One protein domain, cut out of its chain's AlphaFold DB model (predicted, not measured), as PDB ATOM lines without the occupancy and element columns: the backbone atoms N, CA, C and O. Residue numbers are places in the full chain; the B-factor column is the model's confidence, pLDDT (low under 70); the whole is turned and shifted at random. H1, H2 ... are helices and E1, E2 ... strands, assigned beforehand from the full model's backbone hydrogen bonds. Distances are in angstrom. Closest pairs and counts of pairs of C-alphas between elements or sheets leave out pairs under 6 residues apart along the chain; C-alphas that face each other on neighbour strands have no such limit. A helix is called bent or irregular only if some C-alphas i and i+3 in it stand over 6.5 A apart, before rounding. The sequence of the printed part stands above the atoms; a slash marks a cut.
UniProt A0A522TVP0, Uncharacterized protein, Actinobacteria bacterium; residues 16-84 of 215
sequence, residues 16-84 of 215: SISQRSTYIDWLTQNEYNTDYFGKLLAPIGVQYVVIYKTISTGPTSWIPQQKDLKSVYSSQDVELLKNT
ATOM      1  N   SER A  16     195.772 131.306 179.353       40.66
ATOM      2  CA  SER A  16     194.562 130.761 179.993       40.66
ATOM      3  C   SER A  16     193.547 131.833 180.422       40.66
ATOM      4  O   SER A  16     192.352 131.547 180.494       40.66
ATOM      5  N   ILE A  17     193.994 133.071 180.680       46.56
ATOM      6  CA  ILE A  17     193.106 134.185 181.064       46.56
ATOM      7  C   ILE A  17     192.345 134.714 179.842       46.56
ATOM      8  O   ILE A  17     191.173 135.079 179.960       46.56
ATOM      9  N   SER A  18     192.960 134.692 178.654       54.31
ATOM     10  CA  SER A  18     192.275 135.098 177.425       54.31
ATOM     11  C   SER A  18     191.168 134.113 177.043       54.31
ATOM     12  O   SER A  18     190.052 134.543 176.779       54.31
ATOM     13  N   GLN A  19     191.417 132.802 177.114       54.38
ATOM     14  CA  GLN A  19     190.435 131.779 176.723       54.38
ATOM     15  C   GLN A  19     189.193 131.754 177.627       54.38
ATOM     16  O   GLN A  19     188.069 131.649 177.129       54.38
ATOM     17  N   ARG A  20     189.369 131.895 178.949       58.38
ATOM     18  CA  ARG A  20     188.246 131.965 179.900       58.38
ATOM     19  C   ARG A  20     187.387 133.208 179.662       58.38
ATOM     20  O   ARG A  20     186.166 133.089 179.608       58.38
ATOM     21  N   SER A  21     188.014 134.369 179.478       56.41
ATOM     22  CA  SER A  21     187.311 135.627 179.197       56.41
ATOM     23  C   SER A  21     186.571 135.580 177.858       56.41
ATOM     24  O   SER A  21     185.385 135.885 177.820       56.41
ATOM     25  N   THR A  22     187.202 135.069 176.792       60.72
ATOM     26  CA  THR A  22     186.553 134.887 175.479       60.72
ATOM     27  C   THR A  22     185.323 133.983 175.556       60.72
ATOM     28  O   THR A  22     184.336 134.233 174.868       60.72
ATOM     29  N   TYR A  23     185.339 132.950 176.402       64.00
ATOM     30  CA  TYR A  23     184.172 132.093 176.596       64.00
ATOM     31  C   TYR A  23     183.035 132.794 177.342       64.00
ATOM     32  O   TYR A  23     181.881 132.643 176.953       64.00
ATOM     33  N   ILE A  24     183.335 133.577 178.383       67.19
ATOM     34  CA  ILE A  24     182.315 134.381 179.075       67.19
ATOM     35  C   ILE A  24     181.725 135.426 178.122       67.19
ATOM     36  O   ILE A  24     180.507 135.601 178.084       67.19
ATOM     37  N   ASP A  25     182.555 136.058 177.294       64.31
ATOM     38  CA  ASP A  25     182.103 136.993 176.263       64.31
ATOM     39  C   ASP A  25     181.210 136.293 175.230       64.31
ATOM     40  O   ASP A  25     180.133 136.782 174.902       64.31
ATOM     41  N   TRP A  26     181.595 135.105 174.764       65.56
ATOM     42  CA  TRP A  26     180.787 134.318 173.833       65.56
ATOM     43  C   TRP A  26     179.465 133.841 174.453       65.56
ATOM     44  O   TRP A  26     178.422 133.900 173.802       65.56
ATOM     45  N   LEU A  27     179.480 133.405 175.716       65.31
ATOM     46  CA  LEU A  27     178.283 132.993 176.453       65.31
ATOM     47  C   LEU A  27     177.309 134.154 176.669       65.31
ATOM     48  O   LEU A  27     176.099 133.956 176.606       65.31
ATOM     49  N   THR A  28     177.831 135.352 176.933       64.06
ATOM     50  CA  THR A  28     177.017 136.552 177.181       64.06
ATOM     51  C   THR A  28     176.500 137.194 175.896       64.06
ATOM     52  O   THR A  28     175.424 137.782 175.920       64.06
ATOM     53  N   GLN A  29     177.207 137.048 174.770       62.41
ATOM     54  CA  GLN A  29     176.778 137.559 173.460       62.41
ATOM     55  C   GLN A  29     175.700 136.704 172.785       62.41
ATOM     56  O   GLN A  29     174.917 137.231 172.000       62.41
ATOM     57  N   ASN A  30     175.654 135.401 173.064       57.94
ATOM     58  CA  ASN A  30     174.755 134.481 172.363       57.94
ATOM     59  C   ASN A  30     173.385 134.286 173.026       57.94
ATOM     60  O   ASN A  30     172.703 133.347 172.628       57.94
ATOM     61  N   GLU A  31     172.998 135.127 174.006       55.19
ATOM     62  CA  GLU A  31     171.724 135.059 174.759       55.19
ATOM     63  C   GLU A  31     171.160 133.635 174.798       55.19
ATOM     64  O   GLU A  31     170.143 133.314 174.177       55.19
ATOM     65  N   TYR A  32     171.915 132.734 175.432       58.00
ATOM     66  CA  TYR A  32     171.602 131.315 175.393       58.00
ATOM     67  C   TYR A  32     170.218 131.095 176.011       58.00
ATOM     68  O   TYR A  32     170.059 131.161 177.228       58.00
ATOM     69  N   ASN A  33     169.221 130.816 175.160       56.81
ATOM     70  CA  ASN A  33     167.858 130.439 175.539       56.81
ATOM     71  C   ASN A  33     167.857 129.023 176.132       56.81
ATOM     72  O   ASN A  33     167.363 128.056 175.551       56.81
ATOM     73  N   THR A  34     168.540 128.882 177.255       66.94
ATOM     74  CA  THR A  34     168.678 127.645 178.004       66.94
ATOM     75  C   THR A  34     168.266 127.941 179.429       66.94
ATOM     76  O   THR A  34     168.617 128.994 179.952       66.94
ATOM     77  N   ASP A  35     167.578 127.001 180.065       77.81
ATOM     78  CA  ASP A  35     167.246 127.081 181.492       77.81
ATOM     79  C   ASP A  35     168.409 126.612 182.395       77.81
ATOM     80  O   ASP A  35     168.224 126.473 183.607       77.81
ATOM     81  N   TYR A  36     169.568 126.279 181.807       81.81
ATOM     82  CA  TYR A  36     170.660 125.536 182.446       81.81
ATOM     83  C   TYR A  36     172.042 126.165 182.208       81.81
ATOM     84  O   TYR A  36     173.004 125.496 181.810       81.81
ATOM     85  N   PHE A  37     172.150 127.475 182.404       79.88
ATOM     86  CA  PHE A  37     173.404 128.207 182.252       79.88
ATOM     87  C   PHE A  37     174.470 127.799 183.280       79.88
ATOM     88  O   PHE A  37     175.654 127.706 182.948       79.88
ATOM     89  N   GLY A  38     174.077 127.480 184.516       76.19
ATOM     90  CA  GLY A  38     174.979 126.977 185.556       76.19
ATOM     91  C   GLY A  38     175.726 125.705 185.141       76.19
ATOM     92  O   GLY A  38     176.908 125.552 185.454       76.19
ATOM     93  N   LYS A  39     175.100 124.836 184.345       77.44
ATOM     94  CA  LYS A  39     175.711 123.627 183.775       77.44
ATOM     95  C   LYS A  39     176.842 123.937 182.797       77.44
ATOM     96  O   LYS A  39     177.781 123.154 182.704       77.44
ATOM     97  N   LEU A  40     176.771 125.058 182.082       75.44
ATOM     98  CA  LEU A  40     177.835 125.523 181.184       75.44
ATOM     99  C   LEU A  40     178.990 126.159 181.969       75.44
ATOM    100  O   LEU A  40     180.155 126.029 181.607       75.44
ATOM    101  N   LEU A  41     178.661 126.798 183.091       75.94
ATOM    102  CA  LEU A  41     179.617 127.441 183.986       75.94
ATOM    103  C   LEU A  41     180.348 126.459 184.920       75.94
ATOM    104  O   LEU A  41     181.490 126.699 185.312       75.94
ATOM    105  N   ALA A  42     179.718 125.348 185.302       76.12
ATOM    106  CA  ALA A  42     180.285 124.423 186.280       76.12
ATOM    107  C   ALA A  42     181.616 123.771 185.829       76.12
ATOM    108  O   ALA A  42     182.541 123.732 186.645       76.12
ATOM    109  N   PRO A  43     181.784 123.342 184.557       69.50
ATOM    110  CA  PRO A  43     183.041 122.781 184.054       69.50
ATOM    111  C   PRO A  43     184.234 123.742 184.094       69.50
ATOM    112  O   PRO A  43     185.370 123.292 184.202       69.50
ATOM    113  N   ILE A  44     183.996 125.057 184.036       68.38
ATOM    114  CA  ILE A  44     185.049 126.086 184.135       68.38
ATOM    115  C   ILE A  44     185.286 126.550 185.583       68.38
ATOM    116  O   ILE A  44     185.909 127.588 185.822       68.38
ATOM    117  N   GLY A  45     184.763 125.803 186.560       66.56
ATOM    118  CA  GLY A  45     184.999 126.026 187.984       66.56
ATOM    119  C   GLY A  45     184.217 127.191 188.594       66.56
ATOM    120  O   GLY A  45     184.578 127.668 189.667       66.56
ATOM    121  N   VAL A  46     183.160 127.680 187.941       73.19
ATOM    122  CA  VAL A  46     182.373 128.813 188.453       73.19
ATOM    123  C   VAL A  46     181.333 128.319 189.461       73.19
ATOM    124  O   VAL A  46     180.318 127.718 189.102       73.19
ATOM    125  N   GLN A  47     181.595 128.599 190.737       75.88
ATOM    126  CA  GLN A  47     180.713 128.272 191.861       75.88
ATOM    127  C   GLN A  47     179.676 129.366 192.153       75.88
ATOM    128  O   GLN A  47     178.565 129.061 192.592       75.88
ATOM    129  N   TYR A  48     180.031 130.629 191.914       80.56
ATOM    130  CA  TYR A  48     179.186 131.786 192.194       80.56
ATOM    131  C   TYR A  48     179.166 132.738 191.004       80.56
ATOM    132  O   TYR A  48     180.191 132.959 190.360       80.56
ATOM    133  N   VAL A  49     177.999 133.317 190.746       81.31
ATOM    134  CA  VAL A  49     177.773 134.344 189.732       81.31
ATOM    135  C   VAL A  49     177.286 135.599 190.442       81.31
ATOM    136  O   VAL A  49     176.330 135.542 191.212       81.31
ATOM    137  N   VAL A  50     177.953 136.725 190.195       82.19
ATOM    138  CA  VAL A  50     177.574 138.032 190.745       82.19
ATOM    139  C   VAL A  50     176.942 138.861 189.637       82.19
ATOM    140  O   VAL A  50     177.547 139.055 188.582       82.19
ATOM    141  N   ILE A  51     175.738 139.363 189.884       80.31
ATOM    142  CA  ILE A  51     174.997 140.233 188.975       80.31
ATOM    143  C   ILE A  51     174.848 141.598 189.630       80.31
ATOM    144  O   ILE A  51     174.376 141.697 190.759       80.31
ATOM    145  N   TYR A  52     175.204 142.650 188.899       77.75
ATOM    146  CA  TYR A  52     174.903 144.024 189.288       77.75
ATOM    147  C   TYR A  52     173.551 144.433 188.697       77.75
ATOM    148  O   TYR A  52     173.355 144.357 187.482       77.75
ATOM    149  N   LYS A  53     172.614 144.841 189.556       72.19
ATOM    150  CA  LYS A  53     171.279 145.306 189.175       72.19
ATOM    151  C   LYS A  53     171.371 146.775 188.780       72.19
ATOM    152  O   LYS A  53     171.515 147.653 189.620       72.19
ATOM    153  N   THR A  54     171.323 147.045 187.483       66.38
ATOM    154  CA  THR A  54     171.235 148.411 186.958       66.38
ATOM    155  C   THR A  54     169.776 148.824 186.762       66.38
ATOM    156  O   THR A  54     168.902 147.978 186.597       66.38
ATOM    157  N   ILE A  55     169.511 150.135 186.760       58.69
ATOM    158  CA  ILE A  55     168.159 150.726 186.660       58.69
ATOM    159  C   ILE A  55     167.463 150.344 185.335       58.69
ATOM    160  O   ILE A  55     166.239 150.271 185.276       58.69
ATOM    161  N   SER A  56     168.229 150.034 184.284       58.22
ATOM    162  CA  SER A  56     167.731 149.267 183.143       58.22
ATOM    163  C   SER A  56     167.999 147.781 183.386       58.22
ATOM    164  O   SER A  56     169.142 147.376 183.609       58.22
ATOM    165  N   THR A  57     166.956 146.951 183.344       53.78
ATOM    166  CA  THR A  57     167.082 145.488 183.271       53.78
ATOM    167  C   THR A  57     167.779 145.133 181.960       53.78
ATOM    168  O   THR A  57     167.135 144.959 180.930       53.78
ATOM    169  N   GLY A  58     169.110 145.141 181.981       58.12
ATOM    170  CA  GLY A  58     169.964 144.907 180.824       58.12
ATOM    171  C   GLY A  58     169.966 143.446 180.338       58.12
ATOM    172  O   GLY A  58     169.152 142.634 180.792       58.12
ATOM    173  N   PRO A  59     170.929 143.081 179.464       62.31
ATOM    174  CA  PRO A  59     171.062 141.758 178.827       62.31
ATOM    175  C   PRO A  59     171.396 140.603 179.795       62.31
ATOM    176  O   PRO A  59     171.799 139.530 179.372       62.31
ATOM    177  N   THR A  60     171.264 140.807 181.107       66.69
ATOM    178  CA  THR A  60     171.558 139.831 182.169       66.69
ATOM    179  C   THR A  60     170.319 139.432 182.974       66.69
ATOM    180  O   THR A  60     170.418 138.615 183.887       66.69
ATOM    181  N   SER A  61     169.142 139.975 182.639       74.62
ATOM    182  CA  SER A  61     167.871 139.705 183.334       74.62
ATOM    183  C   SER A  61     167.400 138.245 183.246       74.62
ATOM    184  O   SER A  61     166.613 137.806 184.085       74.62
ATOM    185  N   TRP A  62     167.915 137.478 182.284       80.38
ATOM    186  CA  TRP A  62     167.647 136.049 182.108       80.38
ATOM    187  C   TRP A  62     168.472 135.145 183.045       80.38
ATOM    188  O   TRP A  62     168.092 134.000 183.290       80.38
ATOM    189  N   ILE A  63     169.592 135.634 183.597       80.12
ATOM    190  CA  ILE A  63     170.513 134.825 184.418       80.12
ATOM    191  C   ILE A  63     169.885 134.416 185.766       80.12
ATOM    192  O   ILE A  63     170.022 133.256 186.153       80.12
ATOM    193  N   PRO A  64     169.145 135.281 186.487       81.69
ATOM    194  CA  PRO A  64     168.440 134.866 187.703       81.69
ATOM    195  C   PRO A  64     167.311 133.850 187.468       81.69
ATOM    196  O   PRO A  64     166.841 133.238 188.421       81.69
ATOM    197  N   GLN A  65     166.857 133.668 186.223       85.00
ATOM    198  CA  GLN A  65     165.734 132.781 185.877       85.00
ATOM    199  C   GLN A  65     166.173 131.325 185.633       85.00
ATOM    200  O   GLN A  65     165.346 130.454 185.369       85.00
ATOM    201  N   GLN A  66     167.475 131.054 185.718       83.25
ATOM    202  CA  GLN A  66     168.075 129.758 185.417       83.25
ATOM    203  C   GLN A  66     167.754 128.727 186.506       83.25
ATOM    204  O   GLN A  66     167.891 129.002 187.698       83.25
ATOM    205  N   LYS A  67     167.369 127.507 186.115       86.69
ATOM    206  CA  LYS A  67     166.975 126.432 187.050       86.69
ATOM    207  C   LYS A  67     168.138 125.927 187.899       86.69
ATOM    208  O   LYS A  67     167.918 125.372 188.976       86.69
ATOM    209  N   ASP A  68     169.362 126.092 187.411       85.31
ATOM    210  CA  ASP A  68     170.590 125.613 188.039       85.31
ATOM    211  C   ASP A  68     171.394 126.703 188.768       85.31
ATOM    212  O   ASP A  68     172.446 126.408 189.348       85.31
ATOM    213  N   LEU A  69     170.873 127.930 188.836       87.25
ATOM    214  CA  LEU A  69     171.419 129.026 189.630       87.25
ATOM    215  C   LEU A  69     170.445 129.390 190.754       87.25
ATOM    216  O   LEU A  69     169.274 129.669 190.523       87.25
ATOM    217  N   LYS A  70     170.922 129.400 192.000       90.38
ATOM    218  CA  LYS A  70     170.103 129.743 193.171       90.38
ATOM    219  C   LYS A  70     170.563 131.044 193.797       90.38
ATOM    220  O   LYS A  70     171.713 131.137 194.214       90.38
ATOM    221  N   SER A  71     169.661 132.013 193.930       87.31
ATOM    222  CA  SER A  71     169.940 133.251 194.662       87.31
ATOM    223  C   SER A  71     170.274 132.938 196.121       87.31
ATOM    224  O   SER A  71     169.497 132.294 196.826       87.31
ATOM    225  N   VAL A  72     171.476 133.326 196.546       88.62
ATOM    226  CA  VAL A  72     171.967 133.166 197.925       88.62
ATOM    227  C   VAL A  72     172.064 134.498 198.653       88.62
ATOM    228  O   VAL A  72     172.031 134.528 199.879       88.62
ATOM    229  N   TYR A  73     172.165 135.598 197.911       83.56
ATOM    230  CA  TYR A  73     172.125 136.946 198.450       83.56
ATOM    231  C   TYR A  73     171.549 137.888 197.396       83.56
ATOM    232  O   TYR A  73     171.911 137.803 196.225       83.56
ATOM    233  N   SER A  74     170.661 138.790 197.805       86.31
ATOM    234  CA  SER A  74     170.019 139.740 196.902       86.31
ATOM    235  C   SER A  74     169.817 141.065 197.633       86.31
ATOM    236  O   SER A  74     169.175 141.108 198.680       86.31
ATOM    237  N   SER A  75     170.384 142.139 197.093       82.94
ATOM    238  CA  SER A  75     170.202 143.522 197.541       82.94
ATOM    239  C   SER A  75     169.607 144.376 196.413       82.94
ATOM    240  O   SER A  75     169.200 143.852 195.369       82.94
ATOM    241  N   GLN A  76     169.518 145.692 196.631       80.88
ATOM    242  CA  GLN A  76     169.083 146.642 195.602       80.88
ATOM    243  C   GLN A  76     170.064 146.704 194.422       80.88
ATOM    244  O   GLN A  76     169.617 146.792 193.284       80.88
ATOM    245  N   ASP A  77     171.365 146.547 194.682       79.38
ATOM    246  CA  ASP A  77     172.415 146.751 193.676       79.38
ATOM    247  C   ASP A  77     173.051 145.451 193.176       79.38
ATOM    248  O   ASP A  77     173.636 145.423 192.094       79.38
ATOM    249  N   VAL A  78     172.980 144.368 193.956       82.81
ATOM    250  CA  VAL A  78     173.710 143.126 193.668       82.81
ATOM    251  C   VAL A  78     172.845 141.902 193.926       82.81
ATOM    252  O   VAL A  78     172.092 141.835 194.894       82.81
ATOM    253  N   GLU A  79     172.995 140.894 193.078       83.31
ATOM    254  CA  GLU A  79     172.502 139.544 193.307       83.31
ATOM    255  C   GLU A  79     173.631 138.529 193.154       83.31
ATOM    256  O   GLU A  79     174.349 138.505 192.157       83.31
ATOM    257  N   LEU A  80     173.794 137.695 194.174       82.56
ATOM    258  CA  LEU A  80     174.726 136.581 194.192       82.56
ATOM    259  C   LEU A  80     173.937 135.296 193.967       82.56
ATOM    260  O   LEU A  80     173.087 134.918 194.778       82.56
ATOM    261  N   LEU A  81     174.267 134.597 192.892       81.88
ATOM    262  CA  LEU A  81     173.696 133.309 192.542       81.88
ATOM    263  C   LEU A  81     174.737 132.212 192.783       81.88
ATOM    264  O   LEU A  81     175.868 132.290 192.307       81.88
ATOM    265  N   LYS A  82     174.359 131.162 193.505       83.00
ATOM    266  CA  LYS A  82     175.145 129.941 193.667       83.00
ATOM    267  C   LYS A  82     174.820 128.968 192.543       83.00
ATOM    268  O   LYS A  82     173.658 128.615 192.343       83.00
ATOM    269  N   ASN A  83     175.854 128.487 191.865       83.75
ATOM    270  CA  ASN A  83     175.732 127.443 190.860       83.75
ATOM    271  C   ASN A  83     175.495 126.085 191.532       83.75
ATOM    272  O   ASN A  83     176.332 125.600 192.294       83.75
ATOM    273  N   THR A  84     174.344 125.475 191.264       83.56
ATOM    274  CA  THR A  84     173.972 124.165 191.826       83.56
ATOM    275  C   THR A  84     174.619 122.992 191.098       83.56
ATOM    276  O   THR A  84     174.724 121.909 191.671       83.56
TER     277      THR A  84
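What this domain is: This is residues 16 to 84 of the 215 residues of an uncharacterized protein of Actinobacteria bacterium (UniProt A0A522TVP0). A small sheet of three antiparallel strands, E1, E3 and E2, has the short helix H2 beside it at the end where E2 begins and E3 ends, while the longer helix H1 lies beyond H2, off the sheet, and runs nearly antiparallel to it. The long link of residues 53 to 68 loops from the end of E1 back to the start of E2 on one side of the sheet. The printed part has 69 residues, with two named helices and then three named strands along the chain, in the order H1, H2, E1, E2, E3; the class is mixed, helices and strands. The whole is compact, with a radius of gyration of the C-alphas of 12.0 A, and the C-alphas span 34 by 24 by 23 A.

How they stand to each other: The sheet runs E1, residues 48 to 52, then E3, residues 78 to 83, then E2, residues 69 to 74, with E1 and E2 as edge strands. E1 and E3 are antiparallel at 158 degrees, with N 49 and O 81 2.8 A apart, within hydrogen-bond range, as are N 79 and O 51 at 2.8 A. E3 and E2 form a hairpin, antiparallel at 148 degrees, with N 82 and O 70 at 2.7 A and N 70 and O 82 at 2.9 A, both within hydrogen-bond range. H2, residues 37 to 44, is on the sheet at a height over the sheet of 6.9 A, and only just lies over none of its strands, with 2 of its C-alphas falling on E3. The closest C-alphas of H2 and E3 are those of Gly 38 and Asn 83, 5.4 A apart; those of H2 and E2 are Gly 38 and Leu 69, 5.8 A apart. H2 and E1 are near each other, with 5 pairs of C-alphas within 10 A. H1, residues 16 to 29, is close to H2 but not clearly touching it, the closest C-alphas being those of Arg 20 and Ile 44, 7.9 A apart. Their lines stand at a shallow tilt of 8 degrees, opposite ways. H1 is not on the sheet and is apart from E1, E2 and E3. In H1 each O i to N i+4 pair is within hydrogen-bond range; in H2 2 of 4 are.

Where its parts are: H1 begins at C-alpha 16, (194.562, 130.761, 179.993), and measures 20.1 A from first to last C-alpha. H2 measures 12.0 A and is irregular, but only just: C-alphas 40 and 43 are 6.55 A apart. E1 measures 13.3 A and begins at C-alpha 48, (179.186, 131.786, 192.194). E2 measures 13.0 A, and E3, 16.1 A, ends at C-alpha 83, (175.732, 127.443, 190.860).

The domain as a whole: The two C-alphas farthest apart, those of Ser 16 and Gln 76, are 33.8 A apart. The printed part has no cut. The link from E1 to E2, 16 residues, is long; those from H2 to E1 and from E2 to E3 are tight, and that from H1 to H2 is short. The mean pLDDT of the printed part is 72.4, and the model's confidence is under 70 at residues 16 to 34, 43 to 45 and 54 to 60.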